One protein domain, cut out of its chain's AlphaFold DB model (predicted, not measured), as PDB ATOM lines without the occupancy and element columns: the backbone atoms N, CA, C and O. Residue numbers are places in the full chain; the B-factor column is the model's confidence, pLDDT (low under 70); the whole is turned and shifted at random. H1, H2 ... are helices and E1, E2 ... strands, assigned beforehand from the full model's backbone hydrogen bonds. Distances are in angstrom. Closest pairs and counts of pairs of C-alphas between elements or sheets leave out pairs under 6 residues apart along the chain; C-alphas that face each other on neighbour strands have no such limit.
ATOM      1  N   LEU A 245      -2.340 -32.664 -42.578       84.31
ATOM      2  CA  LEU A 245      -2.864 -32.190 -41.302       84.31
ATOM      3  C   LEU A 245      -3.967 -31.192 -41.617       84.31
ATOM      4  O   LEU A 245      -3.693 -30.169 -42.245       84.31
ATOM      5  N   GLY A 246      -5.192 -31.478 -41.204       84.31
ATOM      6  CA  GLY A 246      -6.309 -30.637 -41.588       84.31
ATOM      7  C   GLY A 246      -7.656 -31.127 -41.100       84.31
ATOM      8  O   GLY A 246      -7.772 -32.064 -40.314       84.31
ATOM      9  N   VAL A 247      -8.659 -30.409 -41.577       82.69
ATOM     10  CA  VAL A 247     -10.078 -30.664 -41.378       82.69
ATOM     11  C   VAL A 247     -10.739 -30.559 -42.745       82.69
ATOM     12  O   VAL A 247     -10.327 -29.733 -43.565       82.69
ATOM     13  N   ASP A 248     -11.731 -31.399 -42.999       80.25
ATOM     14  CA  ASP A 248     -12.435 -31.422 -44.274       80.25
ATOM     15  C   ASP A 248     -13.661 -30.500 -44.213       80.25
ATOM     16  O   ASP A 248     -14.262 -30.267 -43.160       80.25
ATOM     17  N   ASN A 249     -14.030 -29.942 -45.363       73.44
ATOM     18  CA  ASN A 249     -15.290 -29.218 -45.494       73.44
ATOM     19  C   ASN A 249     -16.423 -30.236 -45.592       73.44
ATOM     20  O   ASN A 249     -16.360 -31.125 -46.436       73.44
ATOM     21  N   SER A 250     -17.480 -30.073 -44.795       61.84
ATOM     22  CA  SER A 250     -18.686 -30.894 -44.924       61.84
ATOM     23  C   SER A 250     -19.598 -30.300 -46.009       61.84
ATOM     24  O   SER A 250     -20.191 -29.234 -45.788       61.84
ATOM     25  N   PRO A 251     -19.719 -30.913 -47.205       50.06
ATOM     26  CA  PRO A 251     -20.595 -30.394 -48.249       50.06
ATOM     27  C   PRO A 251     -22.058 -30.432 -47.774       50.06
ATOM     28  O   PRO A 251     -22.599 -31.490 -47.467       50.06
ATOM     29  N   GLY A 252     -22.709 -29.264 -47.718       50.25
ATOM     30  CA  GLY A 252     -24.130 -29.131 -47.363       50.25
ATOM     31  C   GLY A 252     -24.436 -28.681 -45.927       50.25
ATOM     32  O   GLY A 252     -25.607 -28.492 -45.600       50.25
ATOM     33  N   LYS A 253     -23.422 -28.448 -45.085       52.91
ATOM     34  CA  LYS A 253     -23.561 -27.808 -43.761       52.91
ATOM     35  C   LYS A 253     -22.615 -26.613 -43.635       52.91
ATOM     36  O   LYS A 253     -21.824 -26.517 -42.706       52.91
ATOM     37  N   GLU A 254     -22.678 -25.706 -44.605       53.44
ATOM     38  CA  GLU A 254     -21.769 -24.552 -44.661       53.44
ATOM     39  C   GLU A 254     -21.981 -23.574 -43.493       53.44
ATOM     40  O   GLU A 254     -21.059 -22.858 -43.111       53.44
ATOM     41  N   ILE A 255     -23.186 -23.537 -42.906       55.00
ATOM     42  CA  ILE A 255     -23.559 -22.554 -41.887       55.00
ATOM     43  C   ILE A 255     -24.540 -23.191 -40.887       55.00
ATOM     44  O   ILE A 255     -25.629 -23.621 -41.267       55.00
ATOM     45  N   ASP A 256     -24.172 -23.244 -39.602       54.09
ATOM     46  CA  ASP A 256     -25.119 -23.508 -38.506       54.09
ATOM     47  C   ASP A 256     -26.186 -22.394 -38.442       54.09
ATOM     48  O   ASP A 256     -25.935 -21.270 -38.869       54.09
ATOM     49  N   SER A 257     -27.337 -22.629 -37.800       51.91
ATOM     50  CA  SER A 257     -28.386 -21.611 -37.558       51.91
ATOM     51  C   SER A 257     -27.889 -20.313 -36.881       51.91
ATOM     52  O   SER A 257     -28.617 -19.323 -36.842       51.91
ATOM     53  N   GLU A 258     -26.661 -20.318 -36.352       56.94
ATOM     54  CA  GLU A 258     -25.969 -19.212 -35.679       56.94
ATOM     55  C   GLU A 258     -24.875 -18.528 -36.534       56.94
ATOM     56  O   GLU A 258     -24.199 -17.624 -36.047       56.94
ATOM     57  N   GLY A 259     -24.683 -18.911 -37.805       54.19
ATOM     58  CA  GLY A 259     -23.748 -18.220 -38.710       54.19
ATOM     59  C   GLY A 259     -22.279 -18.661 -38.620       54.19
ATOM     60  O   GLY A 259     -21.409 -17.974 -39.154       54.19
ATOM     61  N   ILE A 260     -21.979 -19.770 -37.935       58.22
ATOM     62  CA  ILE A 260     -20.610 -20.258 -37.711       58.22
ATOM     63  C   ILE A 260     -20.301 -21.389 -38.700       58.22
ATOM     64  O   ILE A 260     -21.033 -22.375 -38.765       58.22
ATOM     65  N   TRP A 261     -19.205 -21.250 -39.452       57.44
ATOM     66  CA  TRP A 261     -18.662 -22.310 -40.307       57.44
ATOM     67  C   TRP A 261     -18.161 -23.476 -39.451       57.44
ATOM     68  O   TRP A 261     -17.407 -23.267 -38.490       57.44
ATOM     69  N   LYS A 262     -18.539 -24.698 -39.827       65.62
ATOM     70  CA  LYS A 262     -18.036 -25.929 -39.218       65.62
ATOM     71  C   LYS A 262     -17.248 -26.727 -40.244       65.62
ATOM     72  O   LYS A 262     -17.774 -27.108 -41.286       65.62
ATOM     73  N   PHE A 263     -15.993 -26.979 -39.917       78.75
ATOM     74  CA  PHE A 263     -15.203 -28.020 -40.553       78.75
ATOM     75  C   PHE A 263     -15.436 -29.341 -39.818       78.75
ATOM     76  O   PHE A 263     -15.937 -29.347 -38.692       78.75
ATOM     77  N   GLU A 264     -15.062 -30.462 -40.420       80.31
ATOM     78  CA  GLU A 264     -15.146 -31.779 -39.790       80.31
ATOM     79  C   GLU A 264     -13.751 -32.406 -39.704       80.31
ATOM     80  O   GLU A 264     -12.972 -32.387 -40.656       80.31
ATOM     81  N   ALA A 265     -13.417 -32.933 -38.529       82.00
ATOM     82  CA  ALA A 265     -12.225 -33.741 -38.316       82.00
ATOM     83  C   ALA A 265     -12.618 -35.205 -38.109       82.00
ATOM     84  O   ALA A 265     -13.666 -35.506 -37.528       82.00
ATOM     85  N   ASP A 266     -11.747 -36.114 -38.533       81.75
ATOM     86  CA  ASP A 266     -11.925 -37.541 -38.296       81.75
ATOM     87  C   ASP A 266     -11.803 -37.853 -36.800       81.75
ATOM     88  O   ASP A 266     -10.813 -37.496 -36.148       81.75
ATOM     89  N   PHE A 267     -12.790 -38.555 -36.235       82.88
ATOM     90  CA  PHE A 267     -12.685 -39.006 -34.854       82.88
ATOM     91  C   PHE A 267     -11.686 -40.161 -34.756       82.88
ATOM     92  O   PHE A 267     -11.826 -41.190 -35.423       82.88
ATOM     93  N   LYS A 268     -10.697 -40.010 -33.875       83.12
ATOM     94  CA  LYS A 268      -9.732 -41.059 -33.538       83.12
ATOM     95  C   LYS A 268      -9.701 -41.276 -32.040       83.12
ATOM     96  O   LYS A 268      -9.696 -40.313 -31.271       83.12
ATOM     97  N   ASP A 269      -9.668 -42.541 -31.641       78.56
ATOM     98  CA  ASP A 269      -9.541 -42.916 -30.239       78.56
ATOM     99  C   ASP A 269      -8.145 -42.567 -29.677       78.56
ATOM    100  O   ASP A 269      -7.237 -42.123 -30.387       78.56
ATOM    101  N   ILE A 270      -7.945 -42.794 -28.377       75.31
ATOM    102  CA  ILE A 270      -6.651 -42.557 -27.712       75.31
ATOM    103  C   ILE A 270      -5.503 -43.417 -28.275       75.31
ATOM    104  O   ILE A 270      -4.334 -43.076 -28.090       75.31
ATOM    105  N   ASN A 271      -5.822 -44.511 -28.972       78.19
ATOM    106  CA  ASN A 271      -4.852 -45.385 -29.628       78.19
ATOM    107  C   ASN A 271      -4.564 -44.951 -31.079       78.19
ATOM    108  O   ASN A 271      -3.704 -45.544 -31.728       78.19
ATOM    109  N   GLY A 272      -5.246 -43.915 -31.580       71.75
ATOM    110  CA  GLY A 272      -5.113 -43.399 -32.941       71.75
ATOM    111  C   GLY A 272      -5.921 -44.164 -33.993       71.75
ATOM    112  O   GLY A 272      -5.697 -43.953 -35.185       71.75
ATOM    113  N   ILE A 273      -6.847 -45.034 -33.582       79.88
ATOM    114  CA  ILE A 273      -7.740 -45.775 -34.476       79.88
ATOM    115  C   ILE A 273      -8.907 -44.865 -34.864       79.88
ATOM    116  O   ILE A 273      -9.605 -44.335 -33.999       79.88
ATOM    117  N   GLN A 274      -9.110 -44.684 -36.170       80.25
ATOM    118  CA  GLN A 274     -10.202 -43.880 -36.718       80.25
ATOM    119  C   GLN A 274     -11.534 -44.633 -36.663       80.25
ATOM    120  O   GLN A 274     -11.620 -45.777 -37.107       80.25
ATOM    121  N   ASP A 275     -12.574 -43.963 -36.170       80.25
ATOM    122  CA  ASP A 275     -13.960 -44.427 -36.264       80.25
ATOM    123  C   ASP A 275     -14.619 -43.769 -37.482       80.25
ATOM    124  O   ASP A 275     -14.891 -42.571 -37.483       80.25
ATOM    125  N   GLN A 276     -14.873 -44.549 -38.534       74.00
ATOM    126  CA  GLN A 276     -15.426 -44.047 -39.801       74.00
ATOM    127  C   GLN A 276     -16.859 -43.504 -39.674       74.00
ATOM    128  O   GLN A 276     -17.327 -42.807 -40.570       74.00
ATOM    129  N   ASN A 277     -17.561 -43.801 -38.575       76.50
ATOM    130  CA  ASN A 277     -18.940 -43.360 -38.358       76.50
ATOM    131  C   ASN A 277     -19.046 -42.107 -37.478       76.50
ATOM    132  O   ASN A 277     -20.157 -41.634 -37.225       76.50
ATOM    133  N   LYS A 278     -17.920 -41.585 -36.974       78.94
ATOM    134  CA  LYS A 278     -17.887 -40.420 -36.087       78.94
ATOM    135  C   LYS A 278     -16.976 -39.336 -36.647       78.94
ATOM    136  O   LYS A 278     -15.810 -39.569 -36.943       78.94
ATOM    137  N   THR A 279     -17.502 -38.121 -36.696       80.56
ATOM    138  CA  THR A 279     -16.748 -36.911 -37.026       80.56
ATOM    139  C   THR A 279     -16.844 -35.914 -35.880       80.56
ATOM    140  O   THR A 279     -17.823 -35.892 -35.129       80.56
ATOM    141  N   ILE A 280     -15.800 -35.104 -35.719       79.88
ATOM    142  CA  ILE A 280     -15.745 -34.025 -34.736       79.88
ATOM    143  C   ILE A 280     -16.016 -32.711 -35.477       79.88
ATOM    144  O   ILE A 280     -15.228 -32.349 -36.355       79.88
ATOM    145  N   PRO A 281     -17.093 -31.978 -35.154       80.62
ATOM    146  CA  PRO A 281     -17.312 -30.654 -35.717       80.62
ATOM    147  C   PRO A 281     -16.305 -29.664 -35.120       80.62
ATOM    148  O   PRO A 281     -16.248 -29.473 -33.908       80.62
ATOM    149  N   VAL A 282     -15.531 -29.003 -35.975       81.44
ATOM    150  CA  VAL A 282     -14.529 -28.004 -35.594       81.44
ATOM    151  C   VAL A 282     -15.005 -26.629 -36.030       81.44
ATOM    152  O   VAL A 282     -15.150 -26.348 -37.222       81.44
ATOM    153  N   SER A 283     -15.233 -25.752 -35.058       79.81
ATOM    154  CA  SER A 283     -15.726 -24.402 -35.321       79.81
ATOM    155  C   SER A 283     -14.584 -23.434 -35.624       79.81
ATOM    156  O   SER A 283     -13.441 -23.615 -35.193       79.81
ATOM    157  N   ILE A 284     -14.906 -22.337 -36.302       79.69
ATOM    158  CA  ILE A 284     -13.996 -21.193 -36.421       79.69
ATOM    159  C   ILE A 284     -13.906 -20.454 -35.081       79.69
ATOM    160  O   ILE A 284     -14.874 -20.359 -34.321       79.69
ATOM    161  N   ARG A 285     -12.721 -19.926 -34.767       77.31
ATOM    162  CA  ARG A 285     -12.488 -19.125 -33.568       77.31
ATOM    163  C   ARG A 285     -13.336 -17.849 -33.603       77.31
ATOM    164  O   ARG A 285     -13.193 -17.017 -34.494       77.31
ATOM    165  N   SER A 286     -14.167 -17.658 -32.581       70.25
ATOM    166  CA  SER A 286     -14.976 -16.446 -32.428       70.25
ATOM    167  C   SER A 286     -14.117 -15.204 -32.146       70.25
ATOM    168  O   SER A 286     -13.107 -15.266 -31.439       70.25
ATOM    169  N   GLY A 287     -14.527 -14.054 -32.692       68.81
ATOM    170  CA  GLY A 287     -13.906 -12.743 -32.437       68.81
ATOM    171  C   GLY A 287     -12.763 -12.349 -33.380       68.81
ATOM    172  O   GLY A 287     -12.327 -11.200 -33.360       68.81
ATOM    173  N   THR A 288     -12.310 -13.260 -34.235       60.31
ATOM    174  CA  THR A 288     -11.475 -12.975 -35.406       60.31
ATOM    175  C   THR A 288     -12.392 -13.048 -36.618       60.31
ATOM    176  O   THR A 288     -12.931 -14.115 -36.880       60.31
ATOM    177  N   ASN A 289     -12.598 -11.961 -37.365       64.88
ATOM    178  CA  ASN A 289     -13.373 -11.973 -38.622       64.88
ATOM    179  C   ASN A 289     -12.696 -12.807 -39.745       64.88
ATOM    180  O   ASN A 289     -12.972 -12.603 -40.923       64.88
ATOM    181  N   ASP A 290     -11.807 -13.729 -39.374       69.44
ATOM    182  CA  ASP A 290     -10.985 -14.554 -40.241       69.44
ATOM    183  C   ASP A 290     -11.532 -15.978 -40.243       69.44
ATOM    184  O   ASP A 290     -11.596 -16.642 -39.206       69.44
ATOM    185  N   THR A 291     -11.877 -16.477 -41.427       68.38
ATOM    186  CA  THR A 291     -12.396 -17.838 -41.606       68.38
ATOM    187  C   THR A 291     -11.308 -18.922 -41.593       68.38
ATOM    188  O   THR A 291     -11.591 -20.102 -41.768       68.38
ATOM    189  N   SER A 292     -10.047 -18.540 -41.388       73.44
ATOM    190  CA  SER A 292      -8.884 -19.432 -41.449       73.44
ATOM    191  C   SER A 292      -8.422 -19.956 -40.084       73.44
ATOM    192  O   SER A 292      -7.520 -20.791 -40.026       73.44
ATOM    193  N   VAL A 293      -9.002 -19.476 -38.976       80.69
ATOM    194  CA  VAL A 293      -8.544 -19.818 -37.620       80.69
ATOM    195  C   VAL A 293      -9.502 -20.803 -36.956       80.69
ATOM    196  O   VAL A 293     -10.610 -20.444 -36.568       80.69
ATOM    197  N   LEU A 294      -9.048 -22.041 -36.763       82.38
ATOM    198  CA  LEU A 294      -9.828 -23.108 -36.132       82.38
ATOM    199  C   LEU A 294      -9.799 -23.032 -34.600       82.38
ATOM    200  O   LEU A 294      -8.779 -22.704 -33.980       82.38
ATOM    201  N   LYS A 295     -10.913 -23.400 -33.966       82.38
ATOM    202  CA  LYS A 295     -11.034 -23.542 -32.514       82.38
ATOM    203  C   LYS A 295     -10.551 -24.930 -32.080       82.38
ATOM    204  O   LYS A 295     -11.313 -25.881 -31.979       82.38
ATOM    205  N   ILE A 296      -9.259 -25.023 -31.760       82.94
ATOM    206  CA  ILE A 296      -8.581 -26.286 -31.393       82.94
ATOM    207  C   ILE A 296      -9.213 -26.978 -30.173       82.94
ATOM    208  O   ILE A 296      -9.104 -28.192 -30.037       82.94
ATOM    209  N   SER A 297      -9.892 -26.245 -29.283       79.88
ATOM    210  CA  SER A 297     -10.567 -26.864 -28.134       79.88
ATOM    211  C   SER A 297     -11.637 -27.876 -28.538       79.88
ATOM    212  O   SER A 297     -11.866 -28.809 -27.781       79.88
ATOM    213  N   ASP A 298     -12.257 -27.700 -29.709       79.88
ATOM    214  CA  ASP A 298     -13.330 -28.575 -30.194       79.88
ATOM    215  C   ASP A 298     -12.786 -29.972 -30.545       79.88
ATOM    216  O   ASP A 298     -13.497 -30.964 -30.457       79.88
ATOM    217  N   LEU A 299     -11.485 -30.079 -30.842       79.75
ATOM    218  CA  LEU A 299     -10.815 -31.355 -31.090       79.75
ATOM    219  C   LEU A 299     -10.606 -32.168 -29.802       79.75
ATOM    220  O   LEU A 299     -10.472 -33.381 -29.850       79.75
ATOM    221  N   LEU A 300     -10.608 -31.553 -28.618       76.44
ATOM    222  CA  LEU A 300     -10.266 -32.256 -27.371       76.44
ATOM    223  C   LEU A 300     -11.389 -33.150 -26.815       76.44
ATOM    224  O   LEU A 300     -11.173 -33.823 -25.806       76.44
ATOM    225  N   GLU A 301     -12.564 -33.165 -27.446       69.75
ATOM    226  CA  GLU A 301     -13.724 -33.968 -27.042       69.75
ATOM    227  C   GLU A 301     -13.548 -35.452 -27.428       69.75
ATOM    228  O   GLU A 301     -14.193 -35.968 -28.338       69.75
ATOM    229  N   VAL A 302     -12.644 -36.152 -26.731       69.62
ATOM    230  CA  VAL A 302     -12.389 -37.594 -26.912       69.62
ATOM    231  C   VAL A 302     -12.717 -38.376 -25.647       69.62
ATOM    232  O   VAL A 302     -12.243 -38.055 -24.553       69.62
ATOM    233  N   ASP A 303     -13.478 -39.459 -25.809       67.00
ATOM    234  CA  ASP A 303     -13.816 -40.391 -24.734       67.00
ATOM    235  C   ASP A 303     -12.550 -40.945 -24.050       67.00
ATOM    236  O   ASP A 303     -11.669 -41.527 -24.684       67.00
ATOM    237  N   GLY A 304     -12.452 -40.772 -22.728       64.19
ATOM    238  CA  GLY A 304     -11.330 -41.273 -21.921       64.19
ATOM    239  C   GLY A 304     -10.091 -40.368 -21.875       64.19
ATOM    240  O   GLY A 304      -9.102 -40.725 -21.227       64.19
ATOM    241  N   TRP A 305     -10.128 -39.185 -22.495       66.25
ATOM    242  CA  TRP A 305      -9.036 -38.217 -22.441       66.25
ATOM    243  C   TRP A 305      -9.244 -37.145 -21.362       66.25
ATOM    244  O   TRP A 305     -10.264 -36.471 -21.305       66.25
ATOM    245  N   THR A 306      -8.237 -36.958 -20.505       62.41
ATOM    246  CA  THR A 306      -8.241 -35.961 -19.412       62.41
ATOM    247  C   THR A 306      -7.110 -34.934 -19.532       62.41
ATOM    248  O   THR A 306      -6.868 -34.144 -18.620       62.41
ATOM    249  N   GLY A 307      -6.374 -34.949 -20.650       60.66
ATOM    250  CA  GLY A 307      -5.299 -33.998 -20.919       60.66
ATOM    251  C   GLY A 307      -5.839 -32.696 -21.506       60.66
ATOM    252  O   GLY A 307      -6.607 -32.706 -22.456       60.66
ATOM    253  N   GLY A 308      -5.421 -31.544 -20.992       63.53
ATOM    254  CA  GLY A 308      -5.646 -30.288 -21.711       63.53
ATOM    255  C   GLY A 308      -4.793 -30.196 -22.987       63.53
ATOM    256  O   GLY A 308      -4.123 -31.147 -23.397       63.53
ATOM    257  N   LEU A 309      -4.697 -28.988 -23.545       62.62
ATOM    258  CA  LEU A 309      -3.793 -28.637 -24.657       62.62
ATOM    259  C   LEU A 309      -2.302 -28.948 -24.391       62.62
ATOM    260  O   LEU A 309      -1.485 -28.879 -25.302       62.62
ATOM    261  N   SER A 310      -1.928 -29.301 -23.156       63.19
ATOM    262  CA  SER A 310      -0.570 -29.706 -22.773       63.19
ATOM    263  C   SER A 310      -0.098 -31.002 -23.437       63.19
ATOM    264  O   SER A 310       1.099 -31.285 -23.445       63.19
ATOM    265  N   LYS A 311      -1.013 -31.786 -24.017       65.50
ATOM    266  CA  LYS A 311      -0.715 -33.023 -24.740       65.50
ATOM    267  C   LYS A 311      -1.064 -32.873 -26.226       65.50
ATOM    268  O   LYS A 311      -2.025 -33.459 -26.719       65.50
ATOM    269  N   GLY A 312      -0.244 -32.104 -26.945       73.75
ATOM    270  CA  GLY A 312      -0.435 -31.802 -28.371       73.75
ATOM    271  C   GLY A 312      -0.447 -33.019 -29.310       73.75
ATOM    272  O   GLY A 312      -0.938 -32.909 -30.427       73.75
ATOM    273  N   GLY A 313       0.031 -34.185 -28.858       79.00
ATOM    274  CA  GLY A 313       0.017 -35.418 -29.649       79.00
ATOM    275  C   GLY A 313      -1.388 -35.884 -30.043       79.00
ATOM    276  O   GLY A 313      -1.569 -36.300 -31.178       79.00
ATOM    277  N   LEU A 314      -2.391 -35.763 -29.162       78.38
ATOM    278  CA  LEU A 314      -3.765 -36.175 -29.493       78.38
ATOM    279  C   LEU A 314      -4.380 -35.260 -30.559       78.38
ATOM    280  O   LEU A 314      -4.926 -35.746 -31.543       78.38
ATOM    281  N   VAL A 315      -4.211 -33.945 -30.392       81.62
ATOM    282  CA  VAL A 315      -4.664 -32.938 -31.363       81.62
ATOM    283  C   VAL A 315      -4.016 -33.183 -32.725       81.62
ATOM    284  O   VAL A 315      -4.698 -33.171 -33.746       81.62
ATOM    285  N   ALA A 316      -2.705 -33.448 -32.747       83.06
ATOM    286  CA  ALA A 316      -2.000 -33.792 -33.974       83.06
ATOM    287  C   ALA A 316      -2.576 -35.067 -34.605       83.06
ATOM    288  O   ALA A 316      -2.848 -35.072 -35.799       83.06
ATOM    289  N   THR A 317      -2.828 -36.114 -33.811       83.56
ATOM    290  CA  THR A 317      -3.404 -37.373 -34.300       83.56
ATOM    291  C   THR A 317      -4.776 -37.187 -34.932       83.56
ATOM    292  O   THR A 317      -5.015 -37.751 -36.000       83.56
ATOM    293  N   GLN A 318      -5.649 -36.384 -34.329       82.81
ATOM    294  CA  GLN A 318      -6.980 -36.096 -34.872       82.81
ATOM    295  C   GLN A 318      -6.936 -35.282 -36.161       82.81
ATOM    296  O   GLN A 318      -7.730 -35.526 -37.059       82.81
ATOM    297  N   LEU A 319      -5.985 -34.353 -36.273       85.69
ATOM    298  CA  LEU A 319      -5.787 -33.578 -37.496       85.69
ATOM    299  C   LEU A 319      -5.069 -34.364 -38.592       85.69
ATOM    300  O   LEU A 319      -5.116 -33.947 -39.744       85.69
ATOM    301  N   MET A 320      -4.380 -35.466 -38.273       86.31
ATOM    302  CA  MET A 320      -3.790 -36.314 -39.309       86.31
ATOM    303  C   MET A 320      -4.896 -36.850 -40.207       86.31
ATOM    304  O   MET A 320      -5.832 -37.479 -39.729       86.31
ATOM    305  N   GLN A 321      -4.745 -36.696 -41.508       82.44
ATOM    306  CA  GLN A 321      -5.644 -37.294 -42.478       82.44
ATOM    307  C   GLN A 321      -4.828 -38.181 -43.441       82.44
ATOM    308  O   GLN A 321      -3.641 -37.946 -43.688       82.44
ATOM    309  N   PHE A 322      -5.444 -39.239 -43.965       80.25
ATOM    310  CA  PHE A 322      -4.803 -40.125 -44.948       80.25
ATOM    311  C   PHE A 322      -4.801 -39.490 -46.339       80.25
ATOM    312  O   PHE A 322      -5.775 -38.806 -46.628       80.25
ATOM    313  N   PRO A 323      -3.793 -39.721 -47.200       83.62
ATOM    314  CA  PRO A 323      -3.725 -39.156 -48.552       83.62
ATOM    315  C   PRO A 323      -5.077 -39.168 -49.267       83.62
ATOM    316  O   PRO A 323      -5.784 -40.180 -49.227       83.62
ATOM    317  N   TYR A 324      -5.445 -38.045 -49.885       84.25
ATOM    318  CA  TYR A 324      -6.753 -37.921 -50.514       84.25
ATOM    319  C   TYR A 324      -6.909 -38.941 -51.645       84.25
ATOM    320  O   TYR A 324      -5.985 -39.183 -52.427       84.25
ATOM    321  N   GLN A 325      -8.095 -39.536 -51.722       85.75
ATOM    322  CA  GLN A 325      -8.448 -40.530 -52.721       85.75
ATOM    323  C   GLN A 325      -9.735 -40.094 -53.409       85.75
ATOM    324  O   GLN A 325     -10.768 -39.938 -52.760       85.75
ATOM    325  N   GLN A 326      -9.668 -39.933 -54.725       84.94
ATOM    326  CA  GLN A 326     -10.823 -39.696 -55.568       84.94
ATOM    327  C   GLN A 326     -11.154 -40.962 -56.349       84.94
ATOM    328  O   GLN A 326     -10.361 -41.447 -57.161       84.94
TER     329      GLN A 326
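AT A GLANCE: This is residues 245 to 326 of the 379 residues of an uncharacterized protein of Euryarchaeota archaeon TMED248 (UniProt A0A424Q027). This domain has little regular structure: a two-strand hairpin, E1 and E2, with two short helices, H1 and H2, packed on it and long loops around them. The printed part has 82 residues, with E1, E2, H1 and H2 in that order; named elements hold only 30, and the class is mixed, helices and strands. The sheet, E1 - E2, is antiparallel. The whole is compact, with a radius of gyration of the C-alphas of 13.1 A, and spans 34 by 34 by 20 A.

HOW THE PARTS SIT: Residues 248 to 249 pair antiparallel with residues 263 to 264 of E1, residues 262 to 268. E2, residues 274 to 283, forms a hairpin with E1, with N 265 and O 280 within hydrogen-bond range at 2.9 A; it bends by 98 degrees at residue 277. H1, residues 296 to 300, has its closest C-alphas to E2 at Asp 298 and Val 282, 5.6 A. H2, residues 312 to 319, touches H1, the closest C-alphas being Val 315 and Leu 299, 6.4 A. The closest C-alphas of H2 and E1 are Gln 318 and Lys 268, 5.8 A; H2 and E2 are apart. Every O i to N i+4 pair is within hydrogen-bond range in H2, but 0 of 1 in H1, where 2 of 2 O i to N i+3 pairs are.

IN THESE COORDINATES: E1 begins at C-alpha 262 (-18.036, -25.929, -39.218) and is 18.2 A long; E2 is 20.3 A, H1 7.4 A. H2, 10.7 A, ends at C-alpha 319 (-5.787, -33.578, -37.496).

THE WHOLE: The two C-alphas farthest apart, of Thr 306 and Gln 326, are 36.4 A apart. The printed part has no cut; the links E2 to H1 and H1 to H2 are long. The model's pLDDT is under 70 at residues 250 to 262, 287 to 291 and 301 to 311.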